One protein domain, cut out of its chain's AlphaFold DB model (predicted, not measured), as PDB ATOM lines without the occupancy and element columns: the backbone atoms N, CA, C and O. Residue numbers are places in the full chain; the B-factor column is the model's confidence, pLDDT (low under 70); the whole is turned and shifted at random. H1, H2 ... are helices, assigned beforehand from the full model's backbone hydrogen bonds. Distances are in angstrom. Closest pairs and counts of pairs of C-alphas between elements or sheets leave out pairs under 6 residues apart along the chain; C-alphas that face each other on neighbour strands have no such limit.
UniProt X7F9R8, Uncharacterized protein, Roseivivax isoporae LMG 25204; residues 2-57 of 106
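Overview. This is residues 2 to 57 of the 106 residues of an uncharacterized protein of Roseivivax isoporae LMG 25204 (UniProt X7F9R8). From its first residue, an open, elongated arrangement: a drawn-out stretch, residues 2 to 12, leads into H1, which makes a corner with H2, and a loop from residue 35 to 45 folds back to the short H3, near H2. The 56 printed residues hold three named helices and no named strand, class all helix, with 25 residues in the helices, under half. It is only just loose, close to compact, radius of gyration of the C-alphas 12.3 A, spanning 38 by 24 by 16 A.

Arrangement. H1, residues 13 to 23, and H2, residues 26 to 34, are close but not clearly touching; their closest C-alphas, of Phe 22 and Ala 28, are 6.4 A apart. They run the same way at a steep tilt of 67 degrees, only just short of about perpendicular. H2 and H3, residues 46 to 50, are close but not clearly touching; their closest C-alphas, of Met 32 and His 48, are 6.8 A apart. H1 and H3 are apart. In H1, H2 and H3 every O i to N i+4 pair is within hydrogen-bond range.

Along the chain. H1 begins at C-alpha 13 (9.930, 71.471, 99.551) and measures 15.3 A; H2 measures 11.8 A, and H3, 6.4 A, ends at C-alpha 50 (21.982, 64.112, 111.536).

Size, cuts and confidence. The C-alphas of Asp 14 and Ala 39, the two farthest apart, are 38.6 A apart. The printed part has no cut; H1 to H2 is a tight link, H2 to H3 a long one. Residues 2 to 3 and 35 to 43 have pLDDT under 70.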
ATOM      1  N   SER A   2       4.991  53.856 119.155       45.22
ATOM      2  CA  SER A   2       6.212  53.235 118.631       45.22
ATOM      3  C   SER A   2       7.354  54.165 119.021       45.22
ATOM      4  O   SER A   2       7.345  55.306 118.564       45.22
ATOM      5  N   ASP A   3       8.259  53.723 119.894       59.34
ATOM      6  CA  ASP A   3       9.374  54.552 120.385       59.34
ATOM      7  C   ASP A   3      10.465  54.776 119.315       59.34
ATOM      8  O   ASP A   3      11.288  55.677 119.447       59.34
ATOM      9  N   ASP A   4      10.384  54.058 118.189       74.62
ATOM     10  CA  ASP A   4      11.364  54.101 117.096       74.62
ATOM     11  C   ASP A   4      10.871  54.905 115.883       74.62
ATOM     12  O   ASP A   4      10.734  54.386 114.774       74.62
ATOM     13  N   LEU A   5      10.561  56.191 116.076       83.00
ATOM     14  CA  LEU A   5      10.246  57.095 114.965       83.00
ATOM     15  C   LEU A   5      11.133  58.338 114.988       83.00
ATOM     16  O   LEU A   5      11.057  59.168 115.894       83.00
ATOM     17  N   ILE A   6      11.895  58.533 113.911       86.31
ATOM     18  CA  ILE A   6      12.653  59.763 113.682       86.31
ATOM     19  C   ILE A   6      11.930  60.612 112.642       86.31
ATOM     20  O   ILE A   6      11.706  60.192 111.507       86.31
ATOM     21  N   ARG A   7      11.598  61.852 113.013       90.31
ATOM     22  CA  ARG A   7      11.021  62.833 112.090       90.31
ATOM     23  C   ARG A   7      12.088  63.800 111.593       90.31
ATOM     24  O   ARG A   7      12.541  64.665 112.339       90.31
ATOM     25  N   VAL A   8      12.394  63.725 110.304       90.94
ATOM     26  CA  VAL A   8      13.232  64.713 109.615       90.94
ATOM     27  C   VAL A   8      12.358  65.886 109.166       90.94
ATOM     28  O   VAL A   8      11.316  65.697 108.539       90.94
ATOM     29  N   ARG A   9      12.751  67.116 109.516       93.50
ATOM     30  CA  ARG A   9      12.067  68.346 109.091       93.50
ATOM     31  C   ARG A   9      12.984  69.140 108.175       93.50
ATOM     32  O   ARG A   9      14.004  69.654 108.616       93.50
ATOM     33  N   VAL A  10      12.580  69.259 106.919       94.50
ATOM     34  CA  VAL A  10      13.263  70.049 105.892       94.50
ATOM     35  C   VAL A  10      12.294  71.160 105.503       94.50
ATOM     36  O   VAL A  10      11.194  70.809 105.079       94.50
ATOM     37  N   PRO A  11      12.605  72.453 105.710       94.44
ATOM     38  CA  PRO A  11      11.679  73.542 105.382       94.44
ATOM     39  C   PRO A  11      11.383  73.624 103.883       94.44
ATOM     40  O   PRO A  11      10.220  73.678 103.487       94.44
ATOM     41  N   ASP A  12      12.435  73.553 103.070       96.56
ATOM     42  CA  ASP A  12      12.351  73.607 101.614       96.56
ATOM     43  C   ASP A  12      11.679  72.353 101.036       96.56
ATOM     44  O   ASP A  12      11.954  71.228 101.463       96.56
ATOM     45  N   GLU A  13      10.744  72.551 100.109       95.69
ATOM     46  CA  GLU A  13       9.930  71.471  99.551       95.69
ATOM     47  C   GLU A  13      10.695  70.610  98.552       95.69
ATOM     48  O   GLU A  13      10.655  69.380  98.648       95.69
ATOM     49  N   ASP A  14      11.454  71.235  97.663       96.31
ATOM     50  CA  ASP A  14      12.230  70.531  96.650       96.31
ATOM     51  C   ASP A  14      13.325  69.686  97.306       96.31
ATOM     52  O   ASP A  14      13.476  68.490  97.028       96.31
ATOM     53  N   LEU A  15      14.026  70.257  98.285       95.88
ATOM     54  CA  LEU A  15      15.018  69.548  99.080       95.88
ATOM     55  C   LEU A  15      14.390  68.409  99.890       95.88
ATOM     56  O   LEU A  15      15.007  67.358 100.052       95.88
ATOM     57  N   ARG A  16      13.155  68.569 100.374       96.06
ATOM     58  CA  ARG A  16      12.431  67.502 101.076       96.06
ATOM     59  C   ARG A  16      12.144  66.321 100.152       96.06
ATOM     60  O   ARG A  16      12.376  65.185 100.567       96.06
ATOM     61  N   TYR A  17      11.708  66.563  98.916       96.69
ATOM     62  CA  TYR A  17      11.528  65.505  97.916       96.69
ATOM     63  C   TYR A  17      12.845  64.811  97.568       96.69
ATOM     64  O   TYR A  17      12.894  63.580  97.487       96.69
ATOM     65  N   TYR A  18      13.920  65.586  97.415       96.56
ATOM     66  CA  TYR A  18      15.251  65.054  97.150       96.56
ATOM     67  C   TYR A  18      15.752  64.158  98.290       96.56
ATOM     68  O   TYR A  18      16.110  63.003  98.061       96.56
ATOM     69  N   ILE A  19      15.717  64.659  99.530       95.50
ATOM     70  CA  ILE A  19      16.146  63.925 100.726       95.50
ATOM     71  C   ILE A  19      15.294  62.670 100.912       95.50
ATOM     72  O   ILE A  19      15.837  61.597 101.158       95.50
ATOM     73  N   PHE A  20      13.974  62.767 100.736       95.12
ATOM     74  CA  PHE A  20      13.088  61.605 100.799       95.12
ATOM     75  C   PHE A  20      13.464  60.533  99.768       95.12
ATOM     76  O   PHE A  20      13.482  59.345 100.093       95.12
ATOM     77  N   GLY A  21      13.794  60.936  98.537       95.12
ATOM     78  CA  GLY A  21      14.296  60.026  97.510       95.12
ATOM     79  C   GLY A  21      15.627  59.387  97.901       95.12
ATOM     80  O   GLY A  21      15.765  58.168  97.827       95.12
ATOM     81  N   PHE A  22      16.583  60.184  98.385       95.69
ATOM     82  CA  PHE A  22      17.886  59.686  98.826       95.69
ATOM     83  C   PHE A  22      17.768  58.669  99.966       95.69
ATOM     84  O   PHE A  22      18.401  57.616  99.901       95.69
ATOM     85  N   LEU A  23      16.922  58.933 100.967       93.81
ATOM     86  CA  LEU A  23      16.719  58.045 102.117       93.81
ATOM     87  C   LEU A  23      16.210  56.648 101.724       93.81
ATOM     88  O   LEU A  23      16.418  55.699 102.471       93.81
ATOM     89  N   GLN A  24      15.592  56.497 100.552       93.25
ATOM     90  CA  GLN A  24      15.135  55.203 100.029       93.25
ATOM     91  C   GLN A  24      16.221  54.426  99.268       93.25
ATOM     92  O   GLN A  24      16.005  53.274  98.902       93.25
ATOM     93  N   THR A  25      17.379  55.033  99.005       95.56
ATOM     94  CA  THR A  25      18.475  54.378  98.278       95.56
ATOM     95  C   THR A  25      19.269  53.434  99.174       95.56
ATOM     96  O   THR A  25      19.388  53.651 100.380       95.56
ATOM     97  N   GLU A  26      19.911  52.434  98.569       94.75
ATOM     98  CA  GLU A  26      20.818  51.527  99.283       94.75
ATOM     99  C   GLU A  26      21.948  52.271 100.009       94.75
ATOM    100  O   GLU A  26      22.350  51.874 101.094       94.75
ATOM    101  N   PHE A  27      22.433  53.395  99.468       94.06
ATOM    102  CA  PHE A  27      23.502  54.182 100.085       94.06
ATOM    103  C   PHE A  27      23.072  54.803 101.414       94.06
ATOM    104  O   PHE A  27      23.844  54.796 102.375       94.06
ATOM    105  N   ALA A  28      21.848  55.328 101.482       92.44
ATOM    106  CA  ALA A  28      21.297  55.874 102.715       92.44
ATOM    107  C   ALA A  28      21.020  54.765 103.738       92.44
ATOM    108  O   ALA A  28      21.403  54.905 104.898       92.44
ATOM    109  N   GLN A  29      20.434  53.647 103.300       90.38
ATOM    110  CA  GLN A  29      20.176  52.479 104.151       90.38
ATOM    111  C   GLN A  29      21.474  51.892 104.718       90.38
ATOM    112  O   GLN A  29      21.576  51.646 105.917       90.38
ATOM    113  N   ASN A  30      22.520  51.786 103.897       89.75
ATOM    114  CA  ASN A  30      23.839  51.343 104.338       89.75
ATOM    115  C   ASN A  30      24.486  52.330 105.319       89.75
ATOM    116  O   ASN A  30      25.156  51.901 106.252       89.75
ATOM    117  N   GLN A  31      24.313  53.646 105.148       89.94
ATOM    118  CA  GLN A  31      24.805  54.623 106.130       89.94
ATOM    119  C   GLN A  31      24.085  54.496 107.476       89.94
ATOM    120  O   GLN A  31      24.751  54.540 108.507       89.94
ATOM    121  N   MET A  32      22.766  54.287 107.462       85.38
ATOM    122  CA  MET A  32      21.985  54.037 108.678       85.38
ATOM    123  C   MET A  32      22.459  52.757 109.382       85.38
ATOM    124  O   MET A  32      22.718  52.797 110.580       85.38
ATOM    125  N   ALA A  33      22.708  51.685 108.621       79.50
ATOM    126  CA  ALA A  33      23.160  50.398 109.150       79.50
ATOM    127  C   ALA A  33      24.628  50.381 109.630       79.50
ATOM    128  O   ALA A  33      25.009  49.636 110.530       79.50
ATOM    129  N   ARG A  34      25.507  51.206 109.046       72.81
ATOM    130  CA  ARG A  34      26.938  51.247 109.416       72.81
ATOM    131  C   ARG A  34      27.200  51.822 110.805       72.81
ATOM    132  O   ARG A  34      28.259  51.548 111.364       72.81
ATOM    133  N   ASN A  35      26.267  52.590 111.359       58.16
ATOM    134  CA  ASN A  35      26.377  53.124 112.716       58.16
ATOM    135  C   ASN A  35      25.924  52.108 113.791       58.16
ATOM    136  O   ASN A  35      25.865  52.450 114.965       58.16
ATOM    137  N   GLU A  36      25.647  50.853 113.407       57.81
ATOM    138  CA  GLU A  36      25.037  49.811 114.251       57.81
ATOM    139  C   GLU A  36      26.018  48.721 114.743       57.81
ATOM    140  O   GLU A  36      25.591  47.668 115.217       57.81
ATOM    141  N   TYR A  37      27.341  48.911 114.640       50.81
ATOM    142  CA  TYR A  37      28.308  47.894 115.088       50.81
ATOM    143  C   TYR A  37      28.361  47.774 116.629       50.81
ATOM    144  O   TYR A  37      29.164  48.428 117.291       50.81
ATOM    145  N   GLY A  38      27.538  46.883 117.198       55.69
ATOM    146  CA  GLY A  38      27.553  46.481 118.611       55.69
ATOM    147  C   GLY A  38      26.546  45.360 118.930       55.69
ATOM    148  O   GLY A  38      25.501  45.256 118.304       55.69
ATOM    149  N   ALA A  39      26.849  44.494 119.908       59.84
ATOM    150  CA  ALA A  39      26.052  43.302 120.259       59.84
ATOM    151  C   ALA A  39      24.765  43.584 121.079       59.84
ATOM    152  O   ALA A  39      24.198  42.668 121.673       59.84
ATOM    153  N   ILE A  40      24.319  44.840 121.162       54.38
ATOM    154  CA  ILE A  40      23.215  45.281 122.023       54.38
ATOM    155  C   ILE A  40      22.234  46.083 121.165       54.38
ATOM    156  O   ILE A  40      22.625  47.072 120.563       54.38
ATOM    157  N   GLN A  41      20.991  45.592 121.106       56.44
ATOM    158  CA  GLN A  41      19.762  46.223 120.604       56.44
ATOM    159  C   GLN A  41      19.930  47.324 119.529       56.44
ATOM    160  O   GLN A  41      20.190  48.485 119.834       56.44
ATOM    161  N   GLN A  42      19.675  46.949 118.273       60.38
ATOM    162  CA  GLN A  42      19.715  47.805 117.081       60.38
ATOM    163  C   GLN A  42      18.688  48.944 117.175       60.38
ATOM    164  O   GLN A  42      17.506  48.720 116.932       60.38
ATOM    165  N   HIS A  43      19.128  50.150 117.542       68.31
ATOM    166  CA  HIS A  43      18.282  51.345 117.524       68.31
ATOM    167  C   HIS A  43      18.962  52.443 116.719       68.31
ATOM    168  O   HIS A  43      20.112  52.816 116.963       68.31
ATOM    169  N   LEU A  44      18.225  52.982 115.754       75.31
ATOM    170  CA  LEU A  44      18.638  54.160 115.019       75.31
ATOM    171  C   LEU A  44      18.376  55.385 115.897       75.31
ATOM    172  O   LEU A  44      17.229  55.695 116.210       75.31
ATOM    173  N   GLU A  45      19.429  56.097 116.293       80.25
ATOM    174  CA  GLU A  45      19.282  57.349 117.029       80.25
ATOM    175  C   GLU A  45      19.174  58.559 116.085       80.25
ATOM    176  O   GLU A  45      19.779  58.577 115.007       80.25
ATOM    177  N   PRO A  46      18.493  59.647 116.495       82.88
ATOM    178  CA  PRO A  46      18.433  60.888 115.718       82.88
ATOM    179  C   PRO A  46      19.803  61.469 115.339       82.88
ATOM    180  O   PRO A  46      19.916  62.174 114.337       82.88
ATOM    181  N   GLN A  47      20.840  61.199 116.137       82.00
ATOM    182  CA  GLN A  47      22.209  61.647 115.867       82.00
ATOM    183  C   GLN A  47      22.776  60.969 114.615       82.00
ATOM    184  O   GLN A  47      23.342  61.648 113.764       82.00
ATOM    185  N   HIS A  48      22.507  59.674 114.430       81.88
ATOM    186  CA  HIS A  48      22.939  58.930 113.247       81.88
ATOM    187  C   HIS A  48      22.351  59.507 111.959       81.88
ATOM    188  O   HIS A  48      23.053  59.572 110.957       81.88
ATOM    189  N   ILE A  49      21.095  59.970 111.994       87.31
ATOM    190  CA  ILE A  49      20.448  60.636 110.854       87.31
ATOM    191  C   ILE A  49      21.041  62.026 110.596       87.31
ATOM    192  O   ILE A  49      21.183  62.428 109.443       87.31
ATOM    193  N   ARG A  50      21.389  62.770 111.655       86.75
ATOM    194  CA  ARG A  50      21.982  64.112 111.536       86.75
ATOM    195  C   ARG A  50      23.326  64.084 110.812       86.75
ATOM    196  O   ARG A  50      23.596  64.991 110.030       86.75
ATOM    197  N   ASP A  51      24.126  63.055 111.065       87.38
ATOM    198  CA  ASP A  51      25.488  62.944 110.540       87.38
ATOM    199  C   ASP A  51      25.550  62.224 109.180       87.38
ATOM    200  O   ASP A  51      26.635  62.011 108.632       87.38
ATOM    201  N   MET A  52      24.396  61.857 108.606       89.81
ATOM    202  CA  MET A  52      24.338  61.246 107.280       89.81
ATOM    203  C   MET A  52      24.859  62.197 106.208       89.81
ATOM    204  O   MET A  52      24.430  63.347 106.084       89.81
ATOM    205  N   LEU A  53      25.724  61.668 105.348       92.88
ATOM    206  CA  LEU A  53      26.188  62.384 104.174       92.88
ATOM    207  C   LEU A  53      25.158  62.235 103.059       92.88
ATOM    208  O   LEU A  53      24.928  61.135 102.548       92.88
ATOM    209  N   ILE A  54      24.556  63.362 102.684       93.44
ATOM    210  CA  ILE A  54      23.616  63.456 101.570       93.44
ATOM    211  C   ILE A  54      24.376  64.042 100.373       93.44
ATOM    212  O   ILE A  54      24.826  65.189 100.449       93.44
ATOM    213  N   PRO A  55      24.568  63.284  99.279       93.44
ATOM    214  CA  PRO A  55      25.217  63.813  98.089       93.44
ATOM    215  C   PRO A  55      24.339  64.915  97.496       93.44
ATOM    216  O   PRO A  55      23.139  64.723  97.356       93.44
ATOM    217  N   MET A  56      24.923  66.058  97.141       93.62
ATOM    218  CA  MET A  56      24.201  67.135  96.465       93.62
ATOM    219  C   MET A  56      24.726  67.263  95.032       93.62
ATOM    220  O   MET A  56      25.940  67.415  94.855       93.62
ATOM    221  N   PRO A  57      23.868  67.190  93.999       92.75
ATOM    222  CA  PRO A  57      24.299  67.434  92.630       92.75
ATOM    223  C   PRO A  57      24.790  68.879  92.486       92.75
ATOM    224  O   PRO A  57      24.173  69.816  92.987       92.75
TER     225      PRO A  57